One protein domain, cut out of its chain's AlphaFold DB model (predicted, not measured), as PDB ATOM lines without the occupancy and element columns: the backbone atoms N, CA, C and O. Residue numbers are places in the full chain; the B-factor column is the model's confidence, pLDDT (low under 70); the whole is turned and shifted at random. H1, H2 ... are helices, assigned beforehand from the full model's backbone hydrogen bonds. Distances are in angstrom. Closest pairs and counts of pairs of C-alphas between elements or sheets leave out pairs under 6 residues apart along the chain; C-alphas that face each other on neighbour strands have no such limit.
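This is residues 438 to 509 of the 512 residues of the protein "MFS domain-containing protein" of Helicosporidium sp. ATCC 50920 (UniProt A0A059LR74). Picture a small body wound mostly from loops, with H1 along one side, the short helices H2 and H3 at one end, and a free arm ending in H4 at the other end. The loop of residues 449 to 466 runs through the middle, and residues 485 to 493 fold back on themselves as a narrow finger with a short antiparallel pairing. The printed part has 72 residues with four named helices, H1 to H4 in chain order, and no named strand; the class is all helix, though under half of the residues are in named elements. It is only just compact, close to loose, with a radius of gyration of the C-alphas of 13.2 A and spans of 39 by 32 by 18 A.

Start at H1, residues 438 to 448, which touches no helix. Go on to H2, residues 467 to 471, and H3, residues 475 to 478: they only just touch, with 3 pairs of C-alphas within 8 A, and only at the corner by their tight link. Their closest C-alphas, of Arg 470 and Ser 476, are 5.8 A apart. H4, residues 499 to 507, is apart from H1, H2 and H3. In H1, H2 and H4 every O i to N i+4 pair is within hydrogen-bond range; H3 is too short for such a pair, but its one O i to N i+3 pair is within range.

Find C-alpha 438 at (-29.088, 20.578, -26.293); from there H1 runs 15.2 A to C-alpha 448. H2 and H3 each measure 6.0 A. H4 runs 12.3 A, ending at C-alpha 507, (-52.492, 17.905, -32.188).

Look at Ala 467 and Leu 507 for the C-alphas farthest apart, 39.2 A. The printed part has no cut; the links H1 to H2 and H3 to H4 are long. Residues 496 to 509 stand free, and they and residues 489 to 490 have pLDDT under 70.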
ATOM      1  N   LYS A 438     -27.671  20.819 -25.991       82.50
ATOM      2  CA  LYS A 438     -29.088  20.578 -26.293       82.50
ATOM      3  C   LYS A 438     -29.982  21.716 -25.816       82.50
ATOM      4  O   LYS A 438     -30.949  22.037 -26.497       82.50
ATOM      5  N   GLU A 439     -29.656  22.372 -24.705       85.56
ATOM      6  CA  GLU A 439     -30.423  23.527 -24.223       85.56
ATOM      7  C   GLU A 439     -30.305  24.730 -25.164       85.56
ATOM      8  O   GLU A 439     -31.277  25.454 -25.391       85.56
ATOM      9  N   GLY A 440     -29.135  24.910 -25.782       85.69
ATOM     10  CA  GLY A 440     -28.943  25.901 -26.838       85.69
ATOM     11  C   GLY A 440     -29.821  25.624 -28.063       85.69
ATOM     12  O   GLY A 440     -30.421  26.552 -28.609       85.69
ATOM     13  N   ASP A 441     -29.940  24.354 -28.458       84.94
ATOM     14  CA  ASP A 441     -30.811  23.930 -29.558       84.94
ATOM     15  C   ASP A 441     -32.307  24.014 -29.190       84.94
ATOM     16  O   ASP A 441     -33.096  24.455 -30.024       84.94
ATOM     17  N   LYS A 442     -32.710  23.691 -27.949       85.38
ATOM     18  CA  LYS A 442     -34.091  23.878 -27.452       85.38
ATOM     19  C   LYS A 442     -34.511  25.347 -27.526       85.38
ATOM     20  O   LYS A 442     -35.568  25.659 -28.073       85.38
ATOM     21  N   ARG A 443     -33.658  26.267 -27.051       88.69
ATOM     22  CA  ARG A 443     -33.893  27.716 -27.177       88.69
ATOM     23  C   ARG A 443     -34.034  28.136 -28.639       88.69
ATOM     24  O   ARG A 443     -34.888  28.956 -28.967       88.69
ATOM     25  N   TRP A 444     -33.187  27.602 -29.515       89.19
ATOM     26  CA  TRP A 444     -33.237  27.923 -30.936       89.19
ATOM     27  C   TRP A 444     -34.523  27.431 -31.613       89.19
ATOM     28  O   TRP A 444     -35.123  28.181 -32.378       89.19
ATOM     29  N   LEU A 445     -34.982  26.217 -31.302       85.88
ATOM     30  CA  LEU A 445     -36.260  25.706 -31.806       85.88
ATOM     31  C   LEU A 445     -37.426  26.593 -31.366       85.88
ATOM     32  O   LEU A 445     -38.212  27.002 -32.214       85.88
ATOM     33  N   ALA A 446     -37.462  27.001 -30.094       84.62
ATOM     34  CA  ALA A 446     -38.464  27.946 -29.605       84.62
ATOM     35  C   ALA A 446     -38.427  29.283 -30.374       84.62
ATOM     36  O   ALA A 446     -39.469  29.857 -30.660       84.62
ATOM     37  N   ILE A 447     -37.245  29.774 -30.768       88.00
ATOM     38  CA  ILE A 447     -37.123  30.972 -31.617       88.00
ATOM     39  C   ILE A 447     -37.738  30.753 -32.997       88.00
ATOM     40  O   ILE A 447     -38.518  31.587 -33.450       88.00
ATOM     41  N   VAL A 448     -37.403  29.642 -33.651       85.81
ATOM     42  CA  VAL A 448     -37.904  29.319 -34.994       85.81
ATOM     43  C   VAL A 448     -39.419  29.107 -34.997       85.81
ATOM     44  O   VAL A 448     -40.079  29.470 -35.964       85.81
ATOM     45  N   GLU A 449     -39.974  28.556 -33.918       84.12
ATOM     46  CA  GLU A 449     -41.416  28.335 -33.750       84.12
ATOM     47  C   GLU A 449     -42.177  29.606 -33.311       84.12
ATOM     48  O   GLU A 449     -43.397  29.577 -33.182       84.12
ATOM     49  N   GLY A 450     -41.486  30.735 -33.097       85.06
ATOM     50  CA  GLY A 450     -42.086  31.988 -32.614       85.06
ATOM     51  C   GLY A 450     -42.359  32.017 -31.103       85.06
ATOM     52  O   GLY A 450     -42.842  33.014 -30.574       85.06
ATOM     53  N   GLU A 451     -41.977  30.966 -30.384       86.75
ATOM     54  CA  GLU A 451     -42.209  30.732 -28.954       86.75
ATOM     55  C   GLU A 451     -41.031  31.131 -28.059       86.75
ATOM     56  O   GLU A 451     -40.909  30.686 -26.918       86.75
ATOM     57  N   HIS A 452     -40.138  31.985 -28.551       83.62
ATOM     58  CA  HIS A 452     -38.943  32.409 -27.818       83.62
ATOM     59  C   HIS A 452     -39.221  33.034 -26.436       83.62
ATOM     60  O   HIS A 452     -38.340  33.046 -25.576       83.62
ATOM     61  N   ASP A 453     -40.426  33.567 -26.217       84.19
ATOM     62  CA  ASP A 453     -40.870  34.115 -24.932       84.19
ATOM     63  C   ASP A 453     -41.261  33.034 -23.914       84.19
ATOM     64  O   ASP A 453     -41.262  33.309 -22.716       84.19
ATOM     65  N   LEU A 454     -41.544  31.811 -24.371       83.50
ATOM     66  CA  LEU A 454     -41.957  30.680 -23.537       83.50
ATOM     67  C   LEU A 454     -40.772  29.842 -23.034       83.50
ATOM     68  O   LEU A 454     -40.925  29.068 -22.088       83.50
ATOM     69  N   TYR A 455     -39.590  29.979 -23.644       86.00
ATOM     70  CA  TYR A 455     -38.397  29.269 -23.188       86.00
ATOM     71  C   TYR A 455     -37.824  29.915 -21.915       86.00
ATOM     72  O   TYR A 455     -37.291  31.027 -21.950       86.00
ATOM     73  N   CYS A 456     -37.864  29.171 -20.807       86.50
ATOM     74  CA  CYS A 456     -37.431  29.625 -19.480       86.50
ATOM     75  C   CYS A 456     -36.273  28.790 -18.884       86.50
ATOM     76  O   CYS A 456     -35.952  28.939 -17.703       86.50
ATOM     77  N   GLY A 457     -35.654  27.913 -19.684       88.75
ATOM     78  CA  GLY A 457     -34.655  26.936 -19.236       88.75
ATOM     79  C   GLY A 457     -33.231  27.484 -18.998       88.75
ATOM     80  O   GLY A 457     -32.986  28.693 -19.089       88.75
ATOM     81  N   PRO A 458     -32.252  26.597 -18.724       88.50
ATOM     82  CA  PRO A 458     -30.876  26.966 -18.370       88.50
ATOM     83  C   PRO A 458     -30.151  27.869 -19.379       88.50
ATOM     84  O   PRO A 458     -29.322  28.686 -18.980       88.50
ATOM     85  N   ALA A 459     -30.472  27.808 -20.678       88.69
ATOM     86  CA  ALA A 459     -29.785  28.627 -21.684       88.69
ATOM     87  C   ALA A 459     -30.045  30.144 -21.550       88.69
ATOM     88  O   ALA A 459     -29.313  30.940 -22.145       88.69
ATOM     89  N   VAL A 460     -31.065  30.552 -20.779       91.44
ATOM     90  CA  VAL A 460     -31.335  31.959 -20.422       91.44
ATOM     91  C   VAL A 460     -30.992  32.283 -18.963       91.44
ATOM     92  O   VAL A 460     -31.231  33.401 -18.504       91.44
ATOM     93  N   ALA A 461     -30.382  31.343 -18.231       91.56
ATOM     94  CA  ALA A 461     -29.905  31.586 -16.876       91.56
ATOM     95  C   ALA A 461     -28.859  32.709 -16.874       91.56
ATOM     96  O   ALA A 461     -27.973  32.704 -17.735       91.56
ATOM     97  N   PRO A 462     -28.875  33.632 -15.887       90.38
ATOM     98  CA  PRO A 462     -27.950  34.756 -15.844       90.38
ATOM     99  C   PRO A 462     -26.510  34.325 -16.108       90.38
ATOM    100  O   PRO A 462     -25.885  34.858 -17.014       90.38
ATOM    101  N   LYS A 463     -26.002  33.300 -15.416       90.44
ATOM    102  CA  LYS A 463     -24.617  32.828 -15.557       90.44
ATOM    103  C   LYS A 463     -24.205  32.441 -16.987       90.44
ATOM    104  O   LYS A 463     -23.055  32.693 -17.338       90.44
ATOM    105  N   HIS A 464     -25.133  31.955 -17.813       93.12
ATOM    106  CA  HIS A 464     -24.892  31.525 -19.196       93.12
ATOM    107  C   HIS A 464     -25.108  32.620 -20.243       93.12
ATOM    108  O   HIS A 464     -24.971  32.382 -21.443       93.12
ATOM    109  N   LEU A 465     -25.408  33.840 -19.801       92.56
ATOM    110  CA  LEU A 465     -25.595  35.001 -20.658       92.56
ATOM    111  C   LEU A 465     -24.392  35.945 -20.594       92.56
ATOM    112  O   LEU A 465     -23.787  36.146 -19.533       92.56
ATOM    113  N   SER A 466     -24.075  36.567 -21.726       94.38
ATOM    114  CA  SER A 466     -23.148  37.699 -21.828       94.38
ATOM    115  C   SER A 466     -23.698  38.952 -21.133       94.38
ATOM    116  O   SER A 466     -24.873  39.013 -20.768       94.38
ATOM    117  N   ALA A 467     -22.864  39.980 -20.943       93.75
ATOM    118  CA  ALA A 467     -23.317  41.217 -20.305       93.75
ATOM    119  C   ALA A 467     -24.413  41.902 -21.137       93.75
ATOM    120  O   ALA A 467     -25.412  42.356 -20.586       93.75
ATOM    121  N   ILE A 468     -24.280  41.907 -22.464       93.25
ATOM    122  CA  ILE A 468     -25.287  42.480 -23.368       93.25
ATOM    123  C   ILE A 468     -26.612  41.718 -23.290       93.25
ATOM    124  O   ILE A 468     -27.670  42.333 -23.166       93.25
ATOM    125  N   GLU A 469     -26.573  40.387 -23.288       92.12
ATOM    126  CA  GLU A 469     -27.782  39.566 -23.144       92.12
ATOM    127  C   GLU A 469     -28.499  39.802 -21.806       92.12
ATOM    128  O   GLU A 469     -29.729  39.799 -21.754       92.12
ATOM    129  N   ARG A 470     -27.740  40.040 -20.728       91.75
ATOM    130  CA  ARG A 470     -28.293  40.330 -19.396       91.75
ATOM    131  C   ARG A 470     -28.858  41.743 -19.288       91.75
ATOM    132  O   ARG A 470     -29.967  41.916 -18.799       91.75
ATOM    133  N   PHE A 471     -28.096  42.752 -19.702       91.75
ATOM    134  CA  PHE A 471     -28.418  44.148 -19.394       91.75
ATOM    135  C   PHE A 471     -29.233  44.841 -20.486       91.75
ATOM    136  O   PHE A 471     -30.103  45.646 -20.161       91.75
ATOM    137  N   VAL A 472     -28.988  44.517 -21.759       90.44
ATOM    138  CA  VAL A 472     -29.688  45.134 -22.896       90.44
ATOM    139  C   VAL A 472     -30.964  44.360 -23.207       90.44
ATOM    140  O   VAL A 472     -32.053  44.919 -23.153       90.44
ATOM    141  N   TYR A 473     -30.837  43.058 -23.470       88.44
ATOM    142  CA  TYR A 473     -31.973  42.224 -23.881       88.44
ATOM    143  C   TYR A 473     -32.774  41.645 -22.717       88.44
ATOM    144  O   TYR A 473     -33.896  41.186 -22.912       88.44
ATOM    145  N   ARG A 474     -32.207  41.662 -21.503       89.56
ATOM    146  CA  ARG A 474     -32.841  41.155 -20.277       89.56
ATOM    147  C   ARG A 474     -33.357  39.720 -20.406       89.56
ATOM    148  O   ARG A 474     -34.328  39.364 -19.750       89.56
ATOM    149  N   TYR A 475     -32.680  38.863 -21.178       88.50
ATOM    150  CA  TYR A 475     -33.098  37.461 -21.341       88.50
ATOM    151  C   TYR A 475     -33.187  36.713 -20.001       88.50
ATOM    152  O   TYR A 475     -34.028  35.834 -19.837       88.50
ATOM    153  N   SER A 476     -32.392  37.125 -19.010       88.00
ATOM    154  CA  SER A 476     -32.428  36.577 -17.654       88.00
ATOM    155  C   SER A 476     -33.749  36.787 -16.914       88.00
ATOM    156  O   SER A 476     -33.996  36.072 -15.951       88.00
ATOM    157  N   SER A 477     -34.598  37.743 -17.314       86.94
ATOM    158  CA  SER A 477     -35.884  37.974 -16.637       86.94
ATOM    159  C   SER A 477     -36.881  36.833 -16.841       86.94
ATOM    160  O   SER A 477     -37.881  36.773 -16.136       86.94
ATOM    161  N   ARG A 478     -36.629  35.959 -17.821       84.56
ATOM    162  CA  ARG A 478     -37.486  34.821 -18.180       84.56
ATOM    163  C   ARG A 478     -37.019  33.513 -17.552       84.56
ATOM    164  O   ARG A 478     -37.723  32.517 -17.618       84.56
ATOM    165  N   PHE A 479     -35.822  33.498 -16.977       89.19
ATOM    166  CA  PHE A 479     -35.250  32.291 -16.409       89.19
ATOM    167  C   PHE A 479     -36.096  31.784 -15.236       89.19
ATOM    168  O   PHE A 479     -36.341  32.524 -14.283       89.19
ATOM    169  N   ASN A 480     -36.501  30.515 -15.295       86.94
ATOM    170  CA  ASN A 480     -37.225  29.850 -14.222       86.94
ATOM    171  C   ASN A 480     -36.331  28.782 -13.565       86.94
ATOM    172  O   ASN A 480     -36.151  27.706 -14.141       86.94
ATOM    173  N   PRO A 481     -35.821  29.022 -12.341       84.19
ATOM    174  CA  PRO A 481     -34.981  28.060 -11.630       84.19
ATOM    175  C   PRO A 481     -35.651  26.697 -11.408       84.19
ATOM    176  O   PRO A 481     -34.958  25.690 -11.340       84.19
ATOM    177  N   ALA A 482     -36.988  26.643 -11.333       81.62
ATOM    178  CA  ALA A 482     -37.727  25.396 -11.119       81.62
ATOM    179  C   ALA A 482     -37.668  24.433 -12.319       81.62
ATOM    180  O   ALA A 482     -37.991  23.258 -12.176       81.62
ATOM    181  N   GLN A 483     -37.268  24.918 -13.499       76.00
ATOM    182  CA  GLN A 483     -37.094  24.105 -14.705       76.00
ATOM    183  C   GLN A 483     -35.648  23.632 -14.902       76.00
ATOM    184  O   GLN A 483     -35.343  23.060 -15.944       76.00
ATOM    185  N   VAL A 484     -34.754  23.882 -13.941       81.38
ATOM    186  CA  VAL A 484     -33.356  23.456 -14.023       81.38
ATOM    187  C   VAL A 484     -33.168  22.154 -13.263       81.38
ATOM    188  O   VAL A 484     -33.336  22.094 -12.047       81.38
ATOM    189  N   VAL A 485     -32.764  21.122 -13.991       79.44
ATOM    190  CA  VAL A 485     -32.229  19.888 -13.431       79.44
ATOM    191  C   VAL A 485     -30.711  20.010 -13.437       79.44
ATOM    192  O   VAL A 485     -30.092  20.198 -14.487       79.44
ATOM    193  N   VAL A 486     -30.126  19.929 -12.244       80.06
ATOM    194  CA  VAL A 486     -28.677  19.859 -12.054       80.06
ATOM    195  C   VAL A 486     -28.329  18.399 -11.802       80.06
ATOM    196  O   VAL A 486     -28.756  17.820 -10.803       80.06
ATOM    197  N   GLU A 487     -27.587  17.796 -12.720       78.38
ATOM    198  CA  GLU A 487     -27.067  16.439 -12.544       78.38
ATOM    199  C   GLU A 487     -26.010  16.416 -11.420       78.38
ATOM    200  O   GLU A 487     -25.394  17.446 -11.130       78.38
ATOM    201  N   PRO A 488     -25.730  15.255 -10.791       70.31
ATOM    202  CA  PRO A 488     -24.688  15.130  -9.761       70.31
ATOM    203  C   PRO A 488     -23.296  15.605 -10.209       70.31
ATOM    204  O   PRO A 488     -22.427  15.873  -9.382       70.31
ATOM    205  N   ASP A 489     -23.085  15.693 -11.521       59.44
ATOM    206  CA  ASP A 489     -21.858  16.148 -12.168       59.44
ATOM    207  C   ASP A 489     -21.806  17.666 -12.443       59.44
ATOM    208  O   ASP A 489     -20.804  18.156 -12.963       59.44
ATOM    209  N   GLY A 490     -22.853  18.416 -12.081       69.94
ATOM    210  CA  GLY A 490     -22.946  19.864 -12.272       69.94
ATOM    211  C   GLY A 490     -23.459  20.313 -13.644       69.94
ATOM    212  O   GLY A 490     -23.492  21.521 -13.896       69.94
ATOM    213  N   THR A 491     -23.860  19.386 -14.522       77.62
ATOM    214  CA  THR A 491     -24.467  19.695 -15.827       77.62
ATOM    215  C   THR A 491     -25.900  20.184 -15.655       77.62
ATOM    216  O   THR A 491     -26.703  19.554 -14.964       77.62
ATOM    217  N   GLU A 492     -26.240  21.289 -16.321       80.00
ATOM    218  CA  GLU A 492     -27.580  21.875 -16.268       80.00
ATOM    219  C   GLU A 492     -28.373  21.646 -17.548       80.00
ATOM    220  O   GLU A 492     -27.929  21.987 -18.648       80.00
ATOM    221  N   HIS A 493     -29.585  21.121 -17.378       80.00
ATOM    222  CA  HIS A 493     -30.550  20.904 -18.449       80.00
ATOM    223  C   HIS A 493     -31.986  21.110 -17.945       80.00
ATOM    224  O   HIS A 493     -32.234  21.210 -16.745       80.00
ATOM    225  N   SER A 494     -32.937  21.226 -18.867       80.00
ATOM    226  CA  SER A 494     -34.370  21.212 -18.559       80.00
ATOM    227  C   SER A 494     -34.929  19.792 -18.687       80.00
ATOM    228  O   SER A 494     -34.430  19.048 -19.539       80.00
ATOM    229  N   PRO A 495     -35.954  19.403 -17.896       72.56
ATOM    230  CA  PRO A 495     -36.572  18.086 -18.010       72.56
ATOM    231  C   PRO A 495     -37.014  17.824 -19.449       72.56
ATOM    232  O   PRO A 495     -37.588  18.707 -20.094       72.56
ATOM    233  N   ASP A 496     -36.769  16.618 -19.952       61.69
ATOM    234  CA  ASP A 496     -37.324  16.224 -21.240       61.69
ATOM    235  C   ASP A 496     -38.848  16.151 -21.105       61.69
ATOM    236  O   ASP A 496     -39.388  15.425 -20.268       61.69
ATOM    237  N   VAL A 497     -39.558  16.953 -21.901       53.16
ATOM    238  CA  VAL A 497     -41.016  16.851 -21.982       53.16
ATOM    239  C   VAL A 497     -41.321  15.485 -22.606       53.16
ATOM    240  O   VAL A 497     -40.796  15.212 -23.688       53.16
ATOM    241  N   PRO A 498     -42.140  14.624 -21.973       40.72
ATOM    242  CA  PRO A 498     -42.510  13.339 -22.556       40.72
ATOM    243  C   PRO A 498     -43.058  13.541 -23.972       40.72
ATOM    244  O   PRO A 498     -43.901  14.417 -24.187       40.72
ATOM    245  N   GLU A 499     -42.590  12.742 -24.934       38.28
ATOM    246  CA  GLU A 499     -42.953  12.840 -26.359       38.28
ATOM    247  C   GLU A 499     -44.480  12.893 -26.579       38.28
ATOM    248  O   GLU A 499     -44.966  13.622 -27.447       38.28
ATOM    249  N   GLU A 500     -45.248  12.208 -25.725       33.38
ATOM    250  CA  GLU A 500     -46.716  12.193 -25.730       33.38
ATOM    251  C   GLU A 500     -47.356  13.562 -25.434       33.38
ATOM    252  O   GLU A 500     -48.380  13.904 -26.030       33.38
ATOM    253  N   LEU A 501     -46.751  14.391 -24.573       35.91
ATOM    254  CA  LEU A 501     -47.274  15.722 -24.236       35.91
ATOM    255  C   LEU A 501     -47.005  16.741 -25.354       35.91
ATOM    256  O   LEU A 501     -47.828  17.623 -25.622       35.91
ATOM    257  N   VAL A 502     -45.868  16.605 -26.042       42.69
ATOM    258  CA  VAL A 502     -45.512  17.435 -27.205       42.69
ATOM    259  C   VAL A 502     -46.441  17.122 -28.380       42.69
ATOM    260  O   VAL A 502     -46.933  18.041 -29.037       42.69
ATOM    261  N   LEU A 503     -46.752  15.840 -28.607       36.28
ATOM    262  CA  LEU A 503     -47.734  15.398 -29.601       36.28
ATOM    263  C   LEU A 503     -49.149  15.892 -29.279       36.28
ATOM    264  O   LEU A 503     -49.817  16.405 -30.174       36.28
ATOM    265  N   HIS A 504     -49.586  15.837 -28.018       32.72
ATOM    266  CA  HIS A 504     -50.891  16.373 -27.615       32.72
ATOM    267  C   HIS A 504     -51.005  17.889 -27.824       32.72
ATOM    268  O   HIS A 504     -52.036  18.369 -28.297       32.72
ATOM    269  N   THR A 505     -49.938  18.638 -27.541       40.59
ATOM    270  CA  THR A 505     -49.902  20.099 -27.732       40.59
ATOM    271  C   THR A 505     -49.850  20.478 -29.218       40.59
ATOM    272  O   THR A 505     -50.434  21.482 -29.625       40.59
ATOM    273  N   LYS A 506     -49.207  19.659 -30.063       42.59
ATOM    274  CA  LYS A 506     -49.202  19.833 -31.527       42.59
ATOM    275  C   LYS A 506     -50.537  19.428 -32.171       42.59
ATOM    276  O   LYS A 506     -51.030  20.147 -33.038       42.59
ATOM    277  N   LEU A 507     -51.174  18.349 -31.711       38.22
ATOM    278  CA  LEU A 507     -52.492  17.905 -32.188       38.22
ATOM    279  C   LEU A 507     -53.620  18.859 -31.773       38.22
ATOM    280  O   LEU A 507     -54.534  19.089 -32.561       38.22
ATOM    281  N   SER A 508     -53.542  19.484 -30.593       37.19
ATOM    282  CA  SER A 508     -54.511  20.518 -30.193       37.19
ATOM    283  C   SER A 508     -54.339  21.849 -30.942       37.19
ATOM    284  O   SER A 508     -55.175  22.739 -30.797       37.19
ATOM    285  N   ARG A 509     -53.233  22.022 -31.678       45.09
ATOM    286  CA  ARG A 509     -52.939  23.208 -32.495       45.09
ATOM    287  C   ARG A 509     -53.263  23.015 -33.967       45.09
ATOM    288  O   ARG A 509     -53.588  23.990 -34.613       45.09
TER     289      ARG A 509